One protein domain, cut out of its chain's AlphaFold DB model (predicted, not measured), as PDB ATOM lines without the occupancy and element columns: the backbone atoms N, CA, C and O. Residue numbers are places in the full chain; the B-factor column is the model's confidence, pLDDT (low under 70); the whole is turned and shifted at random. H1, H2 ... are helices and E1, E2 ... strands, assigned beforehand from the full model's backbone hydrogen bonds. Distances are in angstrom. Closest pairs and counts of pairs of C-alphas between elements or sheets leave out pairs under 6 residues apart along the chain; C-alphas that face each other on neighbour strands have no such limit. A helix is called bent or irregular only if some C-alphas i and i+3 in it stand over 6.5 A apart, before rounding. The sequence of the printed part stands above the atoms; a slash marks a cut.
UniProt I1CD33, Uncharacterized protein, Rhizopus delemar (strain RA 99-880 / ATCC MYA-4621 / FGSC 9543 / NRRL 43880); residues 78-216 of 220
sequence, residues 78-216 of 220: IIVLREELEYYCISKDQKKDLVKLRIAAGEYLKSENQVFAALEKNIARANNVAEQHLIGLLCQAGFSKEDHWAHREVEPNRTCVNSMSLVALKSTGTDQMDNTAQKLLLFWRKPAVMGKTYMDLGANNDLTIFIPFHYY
ATOM      1  N   ILE A  78     147.105 189.111 150.803       77.00
ATOM      2  CA  ILE A  78     146.307 190.331 150.707       77.00
ATOM      3  C   ILE A  78     146.438 190.851 149.284       77.00
ATOM      4  O   ILE A  78     147.538 190.896 148.743       77.00
ATOM      5  N   ILE A  79     145.323 191.262 148.696       80.25
ATOM      6  CA  ILE A  79     145.300 192.000 147.438       80.25
ATOM      7  C   ILE A  79     145.209 193.482 147.764       80.25
ATOM      8  O   ILE A  79     144.347 193.888 148.540       80.25
ATOM      9  N   VAL A  80     146.084 194.280 147.153       82.31
ATOM     10  CA  VAL A  80     146.173 195.729 147.381       82.31
ATOM     11  C   VAL A  80     145.909 196.470 146.084       82.31
ATOM     12  O   VAL A  80     146.845 196.726 145.335       82.31
ATOM     13  N   LEU A  81     144.658 196.834 145.814       85.19
ATOM     14  CA  LEU A  81     144.351 197.712 144.694       85.19
ATOM     15  C   LEU A  81     144.891 199.116 144.963       85.19
ATOM     16  O   LEU A  81     144.624 199.681 146.019       85.19
ATOM     17  N   ARG A  82     145.645 199.666 144.009       84.31
ATOM     18  CA  ARG A  82     146.121 201.052 144.030       84.31
ATOM     19  C   ARG A  82     145.860 201.691 142.687       84.31
ATOM     20  O   ARG A  82     146.112 201.051 141.671       84.31
ATOM     21  N   GLU A  83     145.476 202.951 142.707       84.81
ATOM     22  CA  GLU A  83     145.325 203.803 141.541       84.81
ATOM     23  C   GLU A  83     146.102 205.107 141.757       84.81
ATOM     24  O   GLU A  83     146.099 205.674 142.844       84.81
ATOM     25  N   GLU A  84     146.769 205.578 140.715       86.12
ATOM     26  CA  GLU A  84     147.416 206.878 140.627       86.12
ATOM     27  C   GLU A  84     146.932 207.545 139.339       86.12
ATOM     28  O   GLU A  84     147.348 207.230 138.220       86.12
ATOM     29  N   LEU A  85     145.947 208.412 139.530       87.88
ATOM     30  CA  LEU A  85     145.167 209.056 138.500       87.88
ATOM     31  C   LEU A  85     145.700 210.456 138.245       87.88
ATOM     32  O   LEU A  85     145.283 211.421 138.881       87.88
ATOM     33  N   GLU A  86     146.627 210.588 137.312       89.31
ATOM     34  CA  GLU A  86     147.077 211.913 136.909       89.31
ATOM     35  C   GLU A  86     146.029 212.563 136.004       89.31
ATOM     36  O   GLU A  86     145.383 211.891 135.203       89.31
ATOM     37  N   TYR A  87     145.827 213.873 136.139       86.50
ATOM     38  CA  TYR A  87     144.885 214.607 135.309       86.50
ATOM     39  C   TYR A  87     145.423 215.951 134.834       86.50
ATOM     40  O   TYR A  87     146.269 216.584 135.466       86.50
ATOM     41  N   TYR A  88     144.912 216.397 133.688       86.94
ATOM     42  CA  TYR A  88     145.312 217.653 133.061       86.94
ATOM     43  C   TYR A  88     144.073 218.446 132.678       86.94
ATOM     44  O   TYR A  88     143.162 217.918 132.041       86.94
ATOM     45  N   CYS A  89     144.050 219.721 133.057       84.81
ATOM     46  CA  CYS A  89     142.978 220.641 132.709       84.81
ATOM     47  C   CYS A  89     143.434 221.524 131.550       84.81
ATOM     48  O   CYS A  89     144.372 222.306 131.703       84.81
ATOM     49  N   ILE A  90     142.754 221.422 130.409       83.75
ATOM     50  CA  ILE A  90     142.984 222.296 129.256       83.75
ATOM     51  C   ILE A  90     141.816 223.274 129.177       83.75
ATOM     52  O   ILE A  90     140.672 222.853 129.015       83.75
ATOM     53  N   SER A  91     142.099 224.573 129.286       80.38
ATOM     54  CA  SER A  91     141.109 225.625 129.046       80.38
ATOM     55  C   SER A  91     141.420 226.342 127.738       80.38
ATOM     56  O   SER A  91     142.578 226.665 127.478       80.38
ATOM     57  N   LYS A  92     140.396 226.598 126.914       79.06
ATOM     58  CA  LYS A  92     140.552 227.425 125.704       79.06
ATOM     59  C   LYS A  92     140.565 228.925 126.017       79.06
ATOM     60  O   LYS A  92     141.072 229.705 125.216       79.06
ATOM     61  N   ASP A  93     140.056 229.323 127.184       79.81
ATOM     62  CA  ASP A  93     140.104 230.702 127.664       79.81
ATOM     63  C   ASP A  93     141.346 230.923 128.538       79.81
ATOM     64  O   ASP A  93     141.441 230.419 129.659       79.81
ATOM     65  N   GLN A  94     142.296 231.712 128.032       70.31
ATOM     66  CA  GLN A  94     143.535 232.038 128.745       70.31
ATOM     67  C   GLN A  94     143.304 232.862 130.021       70.31
ATOM     68  O   GLN A  94     144.192 232.925 130.867       70.31
ATOM     69  N   LYS A  95     142.137 233.507 130.176       69.62
ATOM     70  CA  LYS A  95     141.819 234.331 131.355       69.62
ATOM     71  C   LYS A  95     141.228 233.529 132.512       69.62
ATOM     72  O   LYS A  95     141.025 234.084 133.592       69.62
ATOM     73  N   LYS A  96     140.915 232.249 132.298       77.12
ATOM     74  CA  LYS A  96     140.295 231.407 133.319       77.12
ATOM     75  C   LYS A  96     141.316 231.070 134.404       77.12
ATOM     76  O   LYS A  96     142.460 230.730 134.117       77.12
ATOM     77  N   ASP A  97     140.884 231.136 135.659       85.50
ATOM     78  CA  ASP A  97     141.713 230.757 136.803       85.50
ATOM     79  C   ASP A  97     141.985 229.243 136.771       85.50
ATOM     80  O   ASP A  97     141.158 228.421 137.181       85.50
ATOM     81  N   LEU A  98     143.150 228.876 136.233       83.25
ATOM     82  CA  LEU A  98     143.573 227.487 136.069       83.25
ATOM     83  C   LEU A  98     143.752 226.775 137.413       83.25
ATOM     84  O   LEU A  98     143.617 225.556 137.464       83.25
ATOM     85  N   VAL A  99     144.029 227.499 138.501       87.19
ATOM     86  CA  VAL A  99     144.186 226.892 139.829       87.19
ATOM     87  C   VAL A  99     142.833 226.401 140.325       87.19
ATOM     88  O   VAL A  99     142.691 225.224 140.655       87.19
ATOM     89  N   LYS A 100     141.806 227.258 140.276       87.31
ATOM     90  CA  LYS A 100     140.432 226.867 140.634       87.31
ATOM     91  C   LYS A 100     139.917 225.727 139.764       87.31
ATOM     92  O   LYS A 100     139.266 224.818 140.269       87.31
ATOM     93  N   LEU A 101     140.242 225.754 138.472       86.88
ATOM     94  CA  LEU A 101     139.871 224.697 137.536       86.88
ATOM     95  C   LEU A 101     140.497 223.346 137.911       86.88
ATOM     96  O   LEU A 101     139.802 222.335 137.916       86.88
ATOM     97  N   ARG A 102     141.792 223.332 138.248       88.56
ATOM     98  CA  ARG A 102     142.518 222.119 138.654       88.56
ATOM     99  C   ARG A 102     141.986 221.538 139.959       88.56
ATOM    100  O   ARG A 102     141.871 220.319 140.056       88.56
ATOM    101  N   ILE A 103     141.641 222.393 140.922       89.56
ATOM    102  CA  ILE A 103     141.036 221.972 142.193       89.56
ATOM    103  C   ILE A 103     139.655 221.362 141.934       89.56
ATOM    104  O   ILE A 103     139.408 220.229 142.326       89.56
ATOM    105  N   ALA A 104     138.784 222.058 141.196       89.94
ATOM    106  CA  ALA A 104     137.438 221.568 140.897       89.94
ATOM    107  C   ALA A 104     137.445 220.247 140.107       89.94
ATOM    108  O   ALA A 104     136.645 219.355 140.383       89.94
ATOM    109  N   ALA A 105     138.363 220.101 139.146       89.88
ATOM    110  CA  ALA A 105     138.545 218.847 138.420       89.88
ATOM    111  C   ALA A 105     139.021 217.715 139.343       89.88
ATOM    112  O   ALA A 105     138.519 216.601 139.235       89.88
ATOM    113  N   GLY A 106     139.947 218.001 140.265       91.31
ATOM    114  CA  GLY A 106     140.412 217.037 141.264       91.31
ATOM    115  C   GLY A 106     139.281 216.542 142.159       91.31
ATOM    116  O   GLY A 106     139.089 215.338 142.275       91.31
ATOM    117  N   GLU A 107     138.474 217.456 142.705       92.94
ATOM    118  CA  GLU A 107     137.310 217.113 143.536       92.94
ATOM    119  C   GLU A 107     136.266 216.288 142.771       92.94
ATOM    120  O   GLU A 107     135.740 215.299 143.283       92.94
ATOM    121  N   TYR A 108     136.006 216.638 141.507       91.75
ATOM    122  CA  TYR A 108     135.124 215.847 140.654       91.75
ATOM    123  C   TYR A 108     135.664 214.424 140.450       91.75
ATOM    124  O   TYR A 108     134.942 213.448 140.653       91.75
ATOM    125  N   LEU A 109     136.945 214.278 140.106       90.62
ATOM    126  CA  LEU A 109     137.571 212.966 139.913       90.62
ATOM    127  C   LEU A 109     137.656 212.164 141.214       90.62
ATOM    128  O   LEU A 109     137.524 210.941 141.187       90.62
ATOM    129  N   LYS A 110     137.836 212.832 142.355       92.81
ATOM    130  CA  LYS A 110     137.758 212.221 143.684       92.81
ATOM    131  C   LYS A 110     136.357 211.654 143.946       92.81
ATOM    132  O   LYS A 110     136.255 210.564 144.495       92.81
ATOM    133  N   SER A 111     135.294 212.333 143.507       92.44
ATOM    134  CA  SER A 111     133.911 211.860 143.683       92.44
ATOM    135  C   SER A 111     133.569 210.599 142.873       92.44
ATOM    136  O   SER A 111     132.749 209.793 143.312       92.44
ATOM    137  N   GLU A 112     134.248 210.369 141.743       89.88
ATOM    138  CA  GLU A 112     134.160 209.124 140.966       89.88
ATOM    139  C   GLU A 112     134.917 207.996 141.690       89.88
ATOM    140  O   GLU A 112     136.053 207.662 141.359       89.88
ATOM    141  N   ASN A 113     134.293 207.440 142.731       92.44
ATOM    142  CA  ASN A 113     134.972 206.612 143.728       92.44
ATOM    143  C   ASN A 113     134.778 205.090 143.553       92.44
ATOM    144  O   ASN A 113     135.116 204.326 144.447       92.44
ATOM    145  N   GLN A 114     134.230 204.613 142.438       92.62
ATOM    146  CA  GLN A 114     134.024 203.174 142.217       92.62
ATOM    147  C   GLN A 114     135.299 202.470 141.739       92.62
ATOM    148  O   GLN A 114     135.934 202.900 140.775       92.62
ATOM    149  N   VAL A 115     135.626 201.334 142.360       88.56
ATOM    150  CA  VAL A 115     136.870 200.587 142.105       88.56
ATOM    151  C   VAL A 115     136.935 200.037 140.677       88.56
ATOM    152  O   VAL A 115     137.985 200.087 140.040       88.56
ATOM    153  N   PHE A 116     135.820 199.524 140.143       88.44
ATOM    154  CA  PHE A 116     135.794 198.902 138.810       88.44
ATOM    155  C   PHE A 116     135.242 199.790 137.698       88.44
ATOM    156  O   PHE A 116     135.224 199.351 136.549       88.44
ATOM    157  N   ALA A 117     134.867 201.042 137.978       86.12
ATOM    158  CA  ALA A 117     134.222 201.905 136.987       86.12
ATOM    159  C   ALA A 117     135.037 202.057 135.690       86.12
ATOM    160  O   ALA A 117     134.473 202.066 134.595       86.12
ATOM    161  N   ALA A 118     136.368 202.153 135.784       81.81
ATOM    162  CA  ALA A 118     137.233 202.242 134.607       81.81
ATOM    163  C   ALA A 118     137.224 200.947 133.770       81.81
ATOM    164  O   ALA A 118     137.100 201.007 132.544       81.81
ATOM    165  N   LEU A 119     137.308 199.786 134.431       81.94
ATOM    166  CA  LEU A 119     137.268 198.472 133.783       81.94
ATOM    167  C   LEU A 119     135.904 198.232 133.129       81.94
ATOM    168  O   LEU A 119     135.835 197.835 131.972       81.94
ATOM    169  N   GLU A 120     134.809 198.545 133.821       84.62
ATOM    170  CA  GLU A 120     133.451 198.394 133.288       84.62
ATOM    171  C   GLU A 120     133.206 199.279 132.061       84.62
ATOM    172  O   GLU A 120     132.664 198.810 131.055       84.62
ATOM    173  N   LYS A 121     133.678 200.535 132.087       82.94
ATOM    174  CA  LYS A 121     133.624 201.440 130.926       82.94
ATOM    175  C   LYS A 121     134.392 200.869 129.726       82.94
ATOM    176  O   LYS A 121     133.938 201.015 128.588       82.94
ATOM    177  N   ASN A 122     135.536 200.223 129.947       76.75
ATOM    178  CA  ASN A 122     136.343 199.657 128.866       76.75
ATOM    179  C   ASN A 122     135.770 198.328 128.330       76.75
ATOM    180  O   ASN A 122     135.713 198.133 127.113       76.75
ATOM    181  N   ILE A 123     135.207 197.482 129.197       81.00
ATOM    182  CA  ILE A 123     134.423 196.303 128.796       81.00
ATOM    183  C   ILE A 123     133.254 196.722 127.901       81.00
ATOM    184  O   ILE A 123     133.093 196.167 126.816       81.00
ATOM    185  N   ALA A 124     132.478 197.734 128.305       84.06
ATOM    186  CA  ALA A 124     131.344 198.224 127.523       84.06
ATOM    187  C   ALA A 124     131.766 198.799 126.158       84.06
ATOM    188  O   ALA A 124     131.037 198.669 125.177       84.06
ATOM    189  N   ARG A 125     132.949 199.423 126.082       82.12
ATOM    190  CA  ARG A 125     133.469 200.032 124.850       82.12
ATOM    191  C   ARG A 125     134.049 199.013 123.868       82.12
ATOM    192  O   ARG A 125     133.834 199.151 122.668       82.12
ATOM    193  N   ALA A 126     134.836 198.057 124.355       79.06
ATOM    194  CA  ALA A 126     135.691 197.205 123.523       79.06
ATOM    195  C   ALA A 126     135.407 195.700 123.665       79.06
ATOM    196  O   ALA A 126     136.149 194.890 123.111       79.06
ATOM    197  N   ASN A 127     134.361 195.316 124.405       81.00
ATOM    198  CA  ASN A 127     134.047 193.927 124.755       81.00
ATOM    199  C   ASN A 127     135.271 193.175 125.310       81.00
ATOM    200  O   ASN A 127     135.615 192.070 124.881       81.00
ATOM    201  N   ASN A 128     135.986 193.823 126.230       76.06
ATOM    202  CA  ASN A 128     137.253 193.325 126.744       76.06
ATOM    203  C   ASN A 128     137.045 192.157 127.722       76.06
ATOM    204  O   ASN A 128     136.934 192.333 128.936       76.06
ATOM    205  N   VAL A 129     137.028 190.936 127.184       83.12
ATOM    206  CA  VAL A 129     136.833 189.694 127.954       83.12
ATOM    207  C   VAL A 129     137.891 189.518 129.053       83.12
ATOM    208  O   VAL A 129     137.604 188.937 130.101       83.12
ATOM    209  N   ALA A 130     139.107 190.041 128.856       79.25
ATOM    210  CA  ALA A 130     140.167 189.949 129.858       79.25
ATOM    211  C   ALA A 130     139.848 190.788 131.104       79.25
ATOM    212  O   ALA A 130     140.004 190.301 132.221       79.25
ATOM    213  N   GLU A 131     139.348 192.011 130.925       79.31
ATOM    214  CA  GLU A 131     138.934 192.875 132.040       79.31
ATOM    215  C   GLU A 131     137.687 192.335 132.740       79.31
ATOM    216  O   GLU A 131     137.611 192.366 133.966       79.31
ATOM    217  N   GLN A 132     136.749 191.749 131.991       84.50
ATOM    218  CA  GLN A 132     135.586 191.083 132.581       84.50
ATOM    219  C   GLN A 132     136.007 189.913 133.481       84.50
ATOM    220  O   GLN A 132     135.488 189.754 134.589       84.50
ATOM    221  N   HIS A 133     136.966 189.102 133.029       82.50
ATOM    222  CA  HIS A 133     137.514 188.019 133.838       82.50
ATOM    223  C   HIS A 133     138.305 188.556 135.040       82.50
ATOM    224  O   HIS A 133     138.177 188.002 136.130       82.50
ATOM    225  N   LEU A 134     139.056 189.652 134.884       81.38
ATOM    226  CA  LEU A 134     139.767 190.301 135.988       81.38
ATOM    227  C   LEU A 134     138.802 190.760 137.089       81.38
ATOM    228  O   LEU A 134     139.018 190.407 138.245       81.38
ATOM    229  N   ILE A 135     137.713 191.457 136.740       83.12
ATOM    230  CA  ILE A 135     136.662 191.825 137.706       83.12
ATOM    231  C   ILE A 135     136.130 190.570 138.404       83.12
ATOM    232  O   ILE A 135     135.997 190.556 139.624       83.12
ATOM    233  N   GLY A 136     135.876 189.492 137.655       86.50
ATOM    234  CA  GLY A 136     135.426 188.219 138.221       86.50
ATOM    235  C   GLY A 136     136.402 187.633 139.249       86.50
ATOM    236  O   GLY A 136     135.974 187.210 140.322       86.50
ATOM    237  N   LEU A 137     137.705 187.645 138.959       82.56
ATOM    238  CA  LEU A 137     138.737 187.164 139.882       82.56
ATOM    239  C   LEU A 137     138.852 188.052 141.127       82.56
ATOM    240  O   LEU A 137     138.979 187.532 142.232       82.56
ATOM    241  N   LEU A 138     138.769 189.376 140.968       84.69
ATOM    242  CA  LEU A 138     138.788 190.318 142.090       84.69
ATOM    243  C   LEU A 138     137.535 190.176 142.965       84.69
ATOM    244  O   LEU A 138     137.638 190.224 144.190       84.69
ATOM    245  N   CYS A 139     136.377 189.901 142.363       88.88
ATOM    246  CA  CYS A 139     135.157 189.626 143.117       88.88
ATOM    247  C   CYS A 139     135.262 188.321 143.918       88.88
ATOM    248  O   CYS A 139     134.910 188.271 145.092       88.88
ATOM    249  N   GLN A 140     135.807 187.261 143.312       84.25
ATOM    250  CA  GLN A 140     136.062 185.997 144.014       84.25
ATOM    251  C   GLN A 140     137.076 186.153 145.150       84.25
ATOM    252  O   GLN A 140     136.977 185.455 146.154       84.25
ATOM    253  N   ALA A 141     138.033 187.070 145.003       78.12
ATOM    254  CA  ALA A 141     138.996 187.379 146.047       78.12
ATOM    255  C   ALA A 141     138.374 188.082 147.266       78.12
ATOM    256  O   ALA A 141     138.928 187.976 148.359       78.12
ATOM    257  N   GLY A 142     137.243 188.773 147.089       85.50
ATOM    258  CA  GLY A 142     136.503 189.429 148.170       85.50
ATOM    259  C   GLY A 142     136.114 190.884 147.913       85.50
ATOM    260  O   GLY A 142     135.559 191.496 148.818       85.50
ATOM    261  N   PHE A 143     136.386 191.433 146.726       87.44
ATOM    262  CA  PHE A 143     135.786 192.701 146.307       87.44
ATOM    263  C   PHE A 143     134.329 192.493 145.847       87.44
ATOM    264  O   PHE A 143     133.921 191.393 145.481       87.44
ATOM    265  N   SER A 144     133.539 193.555 145.828       93.06
ATOM    266  CA  SER A 144     132.221 193.630 145.196       93.06
ATOM    267  C   SER A 144     132.275 194.598 144.017       93.06
ATOM    268  O   SER A 144     133.156 195.452 143.927       93.06
ATOM    269  N   LYS A 145     131.344 194.458 143.065       90.06
ATOM    270  CA  LYS A 145     131.292 195.369 141.915       90.06
ATOM    271  C   LYS A 145     130.922 196.794 142.297       90.06
ATOM    272  O   LYS A 145     131.300 197.746 141.626       90.06
ATOM    273  N   GLU A 146     130.203 196.911 143.398       94.62
ATOM    274  CA  GLU A 146     129.706 198.144 143.971       94.62
ATOM    275  C   GLU A 146     130.715 198.762 144.954       94.62
ATOM    276  O   GLU A 146     130.420 199.789 145.573       94.62
ATOM    277  N   ASP A 147     131.900 198.156 145.105       92.94
ATOM    278  CA  ASP A 147     132.932 198.656 146.003       92.94
ATOM    279  C   ASP A 147     133.449 200.019 145.562       92.94
ATOM    280  O   ASP A 147     133.699 200.311 144.384       92.94
ATOM    281  N   HIS A 148     133.670 200.842 146.578       95.56
ATOM    282  CA  HIS A 148     134.299 202.138 146.447       95.56
ATOM    283  C   HIS A 148     135.736 202.073 146.960       95.56
ATOM    284  O   HIS A 148     136.078 201.189 147.756       95.56
ATOM    285  N   TRP A 149     136.596 202.991 146.516       94.69
ATOM    286  CA  TRP A 149     137.940 203.051 147.073       94.69
ATOM    287  C   TRP A 149     137.865 203.370 148.563       94.69
ATOM    288  O   TRP A 149     137.183 204.309 148.981       94.69
ATOM    289  N   ALA A 150     138.560 202.568 149.366       94.06
ATOM    290  CA  ALA A 150     138.575 202.724 150.814       94.06
ATOM    291  C   ALA A 150     139.368 203.968 151.234       94.06
ATOM    292  O   ALA A 150     139.039 204.621 152.221       94.06
ATOM    293  N   HIS A 151     140.386 204.314 150.449       94.38
ATOM    294  CA  HIS A 151     141.068 205.593 150.494       94.38
ATOM    295  C   HIS A 151     141.122 206.181 149.081       94.38
ATOM    296  O   HIS A 151     141.493 205.470 148.149       94.38
ATOM    297  N   ARG A 152     140.760 207.457 148.927       94.06
ATOM    298  CA  ARG A 152     140.853 208.214 147.672       94.06
ATOM    299  C   ARG A 152     141.026 209.692 147.981       94.06
ATOM    300  O   ARG A 152     140.119 210.304 148.542       94.06
ATOM    301  N   GLU A 153     142.162 210.259 147.608       94.00
ATOM    302  CA  GLU A 153     142.500 211.643 147.936       94.00
ATOM    303  C   GLU A 153     143.230 212.336 146.783       94.00
ATOM    304  O   GLU A 153     143.936 211.694 146.000       94.00
ATOM    305  N   VAL A 154     143.030 213.650 146.657       92.31
ATOM    306  CA  VAL A 154     143.777 214.474 145.698       92.31
ATOM    307  C   VAL A 154     145.122 214.826 146.331       92.31
ATOM    308  O   VAL A 154     145.172 215.420 147.405       92.31
ATOM    309  N   GLU A 155     146.217 214.490 145.659       88.50
ATOM    310  CA  GLU A 155     147.567 214.800 146.130       88.50
ATOM    311  C   GLU A 155     147.789 216.325 146.176       88.50
ATOM    312  O   GLU A 155     147.647 217.005 145.149       88.50
ATOM    313  N   PRO A 156     148.182 216.900 147.327       80.19
ATOM    314  CA  PRO A 156     148.486 218.321 147.415       80.19
ATOM    315  C   PRO A 156     149.588 218.712 146.423       80.19
ATOM    316  O   PRO A 156     150.610 218.044 146.297       80.19
ATOM    317  N   ASN A 157     149.406 219.835 145.726       81.19
ATOM    318  CA  ASN A 157     150.362 220.387 144.750       81.19
ATOM    319  C   ASN A 157     150.581 219.556 143.469       81.19
ATOM    320  O   ASN A 157     151.354 219.974 142.602       81.19
ATOM    321  N   ARG A 158     149.877 218.430 143.292       87.44
ATOM    322  CA  ARG A 158     149.868 217.647 142.049       87.44
ATOM    323  C   ARG A 158     148.441 217.545 141.517       87.44
ATOM    324  O   ARG A 158     147.475 217.544 142.261       87.44
ATOM    325  N   THR A 159     148.287 217.451 140.201       89.50
ATOM    326  CA  THR A 159     147.000 217.063 139.605       89.50
ATOM    327  C   THR A 159     146.946 215.553 139.510       89.50
ATOM    328  O   THR A 159     147.063 214.976 138.432       89.50
ATOM    329  N   CYS A 160     146.867 214.922 140.676       91.50
ATOM    330  CA  CYS A 160     146.858 213.480 140.814       91.50
ATOM    331  C   CYS A 160     145.855 213.072 141.895       91.50
ATOM    332  O   CYS A 160     145.797 213.713 142.940       91.50
ATOM    333  N   VAL A 161     145.069 212.026 141.642       91.06
ATOM    334  CA  VAL A 161     144.241 211.360 142.655       91.06
ATOM    335  C   VAL A 161     144.867 210.009 142.961       91.06
ATOM    336  O   VAL A 161     145.132 209.227 142.050       91.06
ATOM    337  N   ASN A 162     145.121 209.739 144.233       90.88
ATOM    338  CA  ASN A 162     145.687 208.482 144.702       90.88
ATOM    339  C   ASN A 162     144.584 207.693 145.407       90.88
ATOM    340  O   ASN A 162     143.885 208.238 146.263       90.88
ATOM    341  N   SER A 163     144.419 206.424 145.041       91.25
ATOM    342  CA  SER A 163     143.383 205.564 145.611       91.25
ATOM    343  C   SER A 163     143.949 204.227 146.052       91.25
ATOM    344  O   SER A 163     144.860 203.692 145.421       91.25
ATOM    345  N   MET A 164     143.398 203.665 147.127       89.75
ATOM    346  CA  MET A 164     143.817 202.376 147.662       89.75
ATOM    347  C   MET A 164     142.655 201.597 148.287       89.75
ATOM    348  O   MET A 164     141.860 202.154 149.041       89.75
ATOM    349  N   SER A 165     142.607 200.290 148.013       90.69
ATOM    350  CA  SER A 165     141.693 199.334 148.649       90.69
ATOM    351  C   SER A 165     142.366 197.980 148.852       90.69
ATOM    352  O   SER A 165     143.096 197.497 147.990       90.69
ATOM    353  N   LEU A 166     142.109 197.348 149.993       88.19
ATOM    354  CA  LEU A 166     142.702 196.079 150.396       88.19
ATOM    355  C   LEU A 166     141.630 195.029 150.676       88.19
ATOM    356  O   LEU A 166     140.609 195.319 151.296       88.19
ATOM    357  N   VAL A 167     141.916 193.787 150.287       86.56
ATOM    358  CA  VAL A 167     141.106 192.605 150.611       86.56
ATOM    359  C   VAL A 167     142.014 191.449 151.007       86.56
ATOM    360  O   VAL A 167     143.044 191.198 150.382       86.56
ATOM    361  N   ALA A 168     141.628 190.737 152.064       80.81
ATOM    362  CA  ALA A 168     142.329 189.551 152.526       80.81
ATOM    363  C   ALA A 168     141.783 188.331 151.789       80.81
ATOM    364  O   ALA A 168     140.585 188.053 151.859       80.81
ATOM    365  N   LEU A 169     142.661 187.573 151.136       74.94
ATOM    366  CA  LEU A 169     142.271 186.319 150.512       74.94
ATOM    367  C   LEU A 169     142.000 185.281 151.603       74.94
ATOM    368  O   LEU A 169     142.896 184.877 152.351       74.94
ATOM    369  N   LYS A 170     140.745 184.844 151.698       69.69
ATOM    370  CA  LYS A 170     140.327 183.802 152.639       69.69
ATOM    371  C   LYS A 170     140.413 182.452 151.939       69.69
ATOM    372  O   LYS A 170     139.966 182.331 150.811       69.69
ATOM    373  N   SER A 171     140.935 181.416 152.598       64.75
ATOM    374  CA  SER A 171     140.738 180.050 152.097       64.75
ATOM    375  C   SER A 171     139.318 179.598 152.421       64.75
ATOM    376  O   SER A 171     138.909 179.598 153.587       64.75
ATOM    377  N   THR A 172     138.558 179.221 151.393       60.25
ATOM    378  CA  THR A 172     137.288 178.492 151.539       60.25
ATOM    379  C   THR A 172     137.490 176.983 151.601       60.25
ATOM    380  O   THR A 172     136.518 176.271 151.829       60.25
ATOM    381  N   GLY A 173     138.719 176.483 151.409       58.09
ATOM    382  CA  GLY A 173     138.993 175.050 151.270       58.09
ATOM    383  C   GLY A 173     138.408 174.435 149.994       58.09
ATOM    384  O   GLY A 173     138.225 173.223 149.938       58.09
ATOM    385  N   THR A 174     138.070 175.258 148.996       58.59
ATOM    386  CA  THR A 174     137.577 174.819 147.689       58.59
ATOM    387  C   THR A 174     138.641 175.070 146.621       58.59
ATOM    388  O   THR A 174     139.162 176.182 146.521       58.59
ATOM    389  N   ASP A 175     138.893 174.075 145.763       59.84
ATOM    390  CA  ASP A 175     139.906 174.131 144.690       59.84
ATOM    391  C   ASP A 175     139.766 175.369 143.780       59.84
ATOM    392  O   ASP A 175     140.724 175.820 143.152       59.84
ATOM    393  N   GLN A 176     138.563 175.944 143.678       56.97
ATOM    394  CA  GLN A 176     138.297 177.125 142.857       56.97
ATOM    395  C   GLN A 176     138.976 178.395 143.384       56.97
ATOM    396  O   GLN A 176     139.564 179.123 142.586       56.97
ATOM    397  N   MET A 177     138.944 178.657 144.695       58.06
ATOM    398  CA  MET A 177     139.581 179.859 145.251       58.06
ATOM    399  C   MET A 177     141.109 179.735 145.234       58.06
ATOM    400  O   MET A 177     141.804 180.713 144.956       58.06
ATOM    401  N   ASP A 178     141.630 178.523 145.417       61.25
ATOM    402  CA  ASP A 178     143.063 178.244 145.312       61.25
ATOM    403  C   ASP A 178     143.568 178.475 143.875       61.25
ATOM    404  O   ASP A 178     144.629 179.070 143.665       61.25
ATOM    405  N   ASN A 179     142.758 178.132 142.865       66.25
ATOM    406  CA  ASN A 179     143.024 178.469 141.465       66.25
ATOM    407  C   ASN A 179     142.950 179.981 141.183       66.25
ATOM    408  O   ASN A 179     143.745 180.495 140.394       66.25
ATOM    409  N   THR A 180     142.023 180.714 141.804       64.44
ATOM    410  CA  THR A 180     141.912 182.177 141.665       64.44
ATOM    411  C   THR A 180     143.112 182.883 142.283       64.44
ATOM    412  O   THR A 180     143.703 183.741 141.631       64.44
ATOM    413  N   ALA A 181     143.546 182.471 143.477       61.47
ATOM    414  CA  ALA A 181     144.759 182.982 144.108       61.47
ATOM    415  C   ALA A 181     145.997 182.717 143.237       61.47
ATOM    416  O   ALA A 181     146.770 183.638 142.989       61.47
ATOM    417  N   GLN A 182     146.159 181.505 142.694       63.62
ATOM    418  CA  GLN A 182     147.257 181.194 141.770       63.62
ATOM    419  C   GLN A 182     147.209 182.039 140.488       63.62
ATOM    420  O   GLN A 182     148.239 182.543 140.050       63.62
ATOM    421  N   LYS A 183     146.026 182.247 139.898       67.25
ATOM    422  CA  LYS A 183     145.863 183.110 138.716       67.25
ATOM    423  C   LYS A 183     146.179 184.568 139.029       67.25
ATOM    424  O   LYS A 183     146.910 185.192 138.268       67.25
ATOM    425  N   LEU A 184     145.692 185.092 140.154       63.47
ATOM    426  CA  LEU A 184     145.990 186.447 140.627       63.47
ATOM    427  C   LEU A 184     147.488 186.630 140.905       63.47
ATOM    428  O   LEU A 184     148.068 187.636 140.504       63.47
ATOM    429  N   LEU A 185     148.143 185.605 141.457       56.59
ATOM    430  CA  LEU A 185     149.595 185.556 141.631       56.59
ATOM    431  C   LEU A 185     150.369 185.503 140.303       56.59
ATOM    432  O   LEU A 185     151.536 185.872 140.287       56.59
ATOM    433  N   LEU A 186     149.773 185.079 139.182       51.69
ATOM    434  CA  LEU A 186     150.429 185.068 137.864       51.69
ATOM    435  C   LEU A 186     150.397 186.436 137.158       51.69
ATOM    436  O   LEU A 186     151.282 186.711 136.341       51.69
ATOM    437  N   PHE A 187     149.455 187.325 137.502       51.50
ATOM    438  CA  PHE A 187     149.449 188.717 137.008       51.50
ATOM    439  C   PHE A 187     150.634 189.548 137.547       51.50
ATOM    440  O   PHE A 187     150.938 190.612 137.014       51.50
ATOM    441  N   TRP A 188     151.385 188.997 138.510       42.44
ATOM    442  CA  TRP A 188     152.689 189.443 139.026       42.44
ATOM    443  C   TRP A 188     153.722 189.849 137.963       42.44
ATOM    444  O   TRP A 188     154.576 190.690 138.232       42.44
ATOM    445  N   ARG A 189     153.683 189.260 136.759       36.78
ATOM    446  CA  ARG A 189     154.734 189.459 135.740       36.78
ATOM    447  C   ARG A 189     154.388 190.453 134.631       36.78
ATOM    448  O   ARG A 189     155.284 190.822 133.876       36.78
ATOM    449  N   LYS A 190     153.124 190.868 134.488       37.94
ATOM    450  CA  LYS A 190     152.695 191.818 133.447       37.94
ATOM    451  C   LYS A 190     151.590 192.728 133.995       37.94
ATOM    452  O   LYS A 190     150.483 192.233 134.192       37.94
ATOM    453  N   PRO A 191     151.856 194.028 134.222       42.84
ATOM    454  CA  PRO A 191     150.823 194.945 134.695       42.84
ATOM    455  C   PRO A 191     149.668 195.022 133.688       42.84
ATOM    456  O   PRO A 191     149.880 195.051 132.471       42.84
ATOM    457  N   ALA A 192     148.439 195.028 134.207       42.28
ATOM    458  CA  ALA A 192     147.214 195.031 133.420       42.28
ATOM    459  C   ALA A 192     146.922 196.438 132.867       42.28
ATOM    460  O   ALA A 192     146.123 197.173 133.418       42.28
ATOM    461  N   VAL A 193     147.585 196.758 131.754       49.16
ATOM    462  CA  VAL A 193     147.160 197.699 130.698       49.16
ATOM    463  C   VAL A 193     147.031 199.196 131.060       49.16
ATOM    464  O   VAL A 193     146.407 199.616 132.023       49.16
ATOM    465  N   MET A 194     147.592 200.026 130.174       40.34
ATOM    466  CA  MET A 194     147.459 201.485 130.125       40.34
ATOM    467  C   MET A 194     146.179 201.869 129.359       40.34
ATOM    468  O   MET A 194     146.135 201.760 128.132       40.34
ATOM    469  N   GLY A 195     145.145 202.335 130.060       40.84
ATOM    470  CA  GLY A 195     143.935 202.893 129.447       40.84
ATOM    471  C   GLY A 195     144.015 204.416 129.327       40.84
ATOM    472  O   GLY A 195     144.294 205.099 130.307       40.84
ATOM    473  N   LYS A 196     143.753 204.967 128.135       38.81
ATOM    474  CA  LYS A 196     143.600 206.417 127.917       38.81
ATOM    475  C   LYS A 196     142.119 206.726 127.735       38.81
ATOM    476  O   LYS A 196     141.502 206.227 126.793       38.81
ATOM    477  N   THR A 197     141.545 207.550 128.604       39.00
ATOM    478  CA  THR A 197     140.177 208.049 128.417       39.00
ATOM    479  C   THR A 197     140.152 209.571 128.455       39.00
ATOM    480  O   THR A 197     140.905 210.205 129.190       39.00
ATOM    481  N   TYR A 198     139.310 210.145 127.597       40.12
ATOM    482  CA  TYR A 198     138.992 211.565 127.580       40.12
ATOM    483  C   TYR A 198     137.617 211.712 128.222       40.12
ATOM    484  O   TYR A 198     136.674 211.048 127.783       40.12
ATOM    485  N   MET A 199     137.508 212.546 129.254       42.09
ATOM    486  CA  MET A 199     136.212 212.998 129.755       42.09
ATOM    487  C   MET A 199     136.015 214.453 129.337       42.09
ATOM    488  O   MET A 199     136.833 215.317 129.658       42.09
ATOM    489  N   ASP A 200     134.942 214.690 128.588       37.31
ATOM    490  CA  ASP A 200     134.439 216.020 128.259       37.31
ATOM    491  C   ASP A 200     133.315 216.327 129.253       37.31
ATOM    492  O   ASP A 200     132.284 215.647 129.265       37.31
ATOM    493  N   LEU A 201     133.536 217.289 130.149       41.47
ATOM    494  CA  LEU A 201     132.514 217.740 131.098       41.47
ATOM    495  C   LEU A 201     131.550 218.664 130.342       41.47
ATOM    496  O   LEU A 201     131.657 219.889 130.383       41.47
ATOM    497  N   GLY A 202     130.659 218.055 129.560       34.44
ATOM    498  CA  GLY A 202     129.800 218.748 128.605       34.44
ATOM    499  C   GLY A 202     128.678 219.580 129.238       34.44
ATOM    500  O   GLY A 202     127.976 219.110 130.129       34.44
ATOM    501  N   ALA A 203     128.504 220.802 128.715       33.91
ATOM    502  CA  ALA A 203     127.230 221.455 128.337       33.91
ATOM    503  C   ALA A 203     127.438 222.943 127.967       33.91
ATOM    504  O   ALA A 203     126.601 223.538 127.299       33.91
ATOM    505  N   ASN A 204     128.572 223.541 128.347       36.28
ATOM    506  CA  ASN A 204     129.006 224.864 127.892       36.28
ATOM    507  C   ASN A 204     130.529 224.838 127.717       36.28
ATOM    508  O   ASN A 204     131.265 225.084 128.665       36.28
ATOM    509  N   ASN A 205     130.942 224.418 126.518       38.03
ATOM    510  CA  ASN A 205     132.268 224.457 125.894       38.03
ATOM    511  C   ASN A 205     133.495 224.780 126.783       38.03
ATOM    512  O   ASN A 205     133.595 225.855 127.368       38.03
ATOM    513  N   ASP A 206     134.493 223.885 126.698       34.56
ATOM    514  CA  ASP A 206     135.941 224.120 126.898       34.56
ATOM    515  C   ASP A 206     136.598 223.523 128.150       34.56
ATOM    516  O   ASP A 206     137.387 224.195 128.825       34.56
ATOM    517  N   LEU A 207     136.353 222.236 128.427       30.83
ATOM    518  CA  LEU A 207     137.198 221.473 129.346       30.83
ATOM    519  C   LEU A 207     137.339 220.004 128.930       30.83
ATOM    520  O   LEU A 207     136.448 219.190 129.148       30.83
ATOM    521  N   THR A 208     138.511 219.655 128.406       32.56
ATOM    522  CA  THR A 208     138.910 218.258 128.193       32.56
ATOM    523  C   THR A 208     139.819 217.839 129.343       32.56
ATOM    524  O   THR A 208     140.890 218.424 129.518       32.56
ATOM    525  N   ILE A 209     139.396 216.843 130.127       31.17
ATOM    526  CA  ILE A 209     140.224 216.237 131.175       31.17
ATOM    527  C   ILE A 209     140.906 215.006 130.582       31.17
ATOM    528  O   ILE A 209     140.248 214.055 130.152       31.17
ATOM    529  N   PHE A 210     142.237 215.041 130.539       30.50
ATOM    530  CA  PHE A 210     143.049 213.875 130.197       30.50
ATOM    531  C   PHE A 210     143.347 213.100 131.472       30.50
ATOM    532  O   PHE A 210     143.851 213.701 132.412       30.50
ATOM    533  N   ILE A 211     143.033 211.804 131.490       32.34
ATOM    534  CA  ILE A 211     143.132 210.958 132.678       32.34
ATOM    535  C   ILE A 211     143.985 209.711 132.370       32.34
ATOM    536  O   ILE A 211     143.472 208.724 131.829       32.34
ATOM    537  N   PRO A 212     145.294 209.738 132.653       29.14
ATOM    538  CA  PRO A 212     146.116 208.537 132.782       29.14
ATOM    539  C   PRO A 212     145.867 207.840 134.128       29.14
ATOM    540  O   PRO A 212     146.264 208.318 135.187       29.14
ATOM    541  N   PHE A 213     145.221 206.676 134.069       35.22
ATOM    542  CA  PHE A 213     145.110 205.757 135.202       35.22
ATOM    543  C   PHE A 213     146.395 204.932 135.320       35.22
ATOM    544  O   PHE A 213     146.767 204.239 134.370       35.22
ATOM    545  N   HIS A 214     147.035 204.939 136.487       34.41
ATOM    546  CA  HIS A 214     148.111 204.005 136.803       34.41
ATOM    547  C   HIS A 214     147.697 203.101 137.955       34.41
ATOM    548  O   HIS A 214     147.486 203.570 139.064       34.41
ATOM    549  N   TYR A 215     147.621 201.793 137.726       36.53
ATOM    550  CA  TYR A 215     147.418 200.851 138.821       36.53
ATOM    551  C   TYR A 215     148.768 200.318 139.311       36.53
ATOM    552  O   TYR A 215     149.494 199.675 138.553       36.53
ATOM    553  N   TYR A 216     149.117 200.577 140.574       33.12
ATOM    554  CA  TYR A 216     150.418 200.204 141.154       33.12
ATOM    555  C   TYR A 216     150.266 199.229 142.324       33.12
ATOM    556  O   TYR A 216     150.176 199.628 143.483       33.12
TER     557      TYR A 216
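What this domain is: This is residues 78 to 216 of the 220 residues of an uncharacterized protein of Rhizopus delemar (strain RA 99-880 / ATCC MYA-4621 / FGSC 9543 / NRRL 43880) (UniProt I1CD33). A long, twisted antiparallel sheet of six strands makes a wall along the longest axis, with helix H1 packed on it near E2 and E3. The helical hairpin H2 and H3 only grazes the sheet, and H4 crosses H3 steeply at the end of the domain away from E2. The printed part has 139 residues, with four named helices and six named strands in the order E1 E2 H1 H2 H3 E3 E4 H4 E5 E6, and its class is mixed, helices and strands. The sheet is branched, with neighbour pairs E1 and E4, E1 and E6, E2 and E6, E3 and E4, E5 and E6. The whole is only just loose, close to compact, with a radius of gyration of the C-alphas of 17.4 A, and only just elongated, spanning 62 by 31 by 27 A.

How they stand to each other: E1, residues 78 to 86, runs on into E2, residues 88 to 90, at 25 degrees. H1, residues 98 to 111, is on the sheet and only just at the sheet's level, its height over the sheet being 3.5 A; the closest C-alphas of H1 and E2 are those of Arg 102 and Cys 89, 6.1 A apart. H2, residues 117 to 126, and H3, residues 129 to 141, form a helical hairpin and touch, with the C-alphas of Leu 119 and Glu 131 closest at 6.1 A, at a shallow tilt of 29 degrees, opposite ways. E3, residues 151 to 154, and E4, residues 160 to 168, form a hairpin, with N 164 and O 151 at 2.8 A. E4 is antiparallel to E1, with N 81 and O 165 at 2.8 A. H3 touches H4, residues 175 to 189, with residues 137 to 141 alone, at a steep tilt of 59 degrees, opposite ways; the C-alphas of Leu 137 and Thr 180 are closest, 6.2 A apart. E5, residues 196 to 200, and E6, residues 208 to 215, form a hairpin, with N 209 and O 199 at 3.0 A. E1 and E2 lie on one side of E6 and E5 on the other side; N 84 and O 214 are 2.7 A apart, N 88 and O 210 3.2 A. In H1, H2 and H3 every O i to N i+4 pair is within hydrogen-bond range, in H4 9 of 11.

Where its parts are: E1 begins at C-alpha 78 (146.307, 190.331, 150.707) and is 25.6 A long; E4 is 27.0 A, H4 23.1 A, E6 22.1 A and H1 19.9 A. H4 is only just irregular: C-alphas 186 and 189 are 6.51 A apart. E6 ends at C-alpha 215 (147.418, 200.851, 138.821).

The domain as a whole: The C-alphas farthest apart, those of Lys 95 and Gly 173, are 62.6 A apart. The printed part has no cut and no long link. The mean pLDDT of the printed part is 72.5; residue 95 and residues 170 to 216 are under 70.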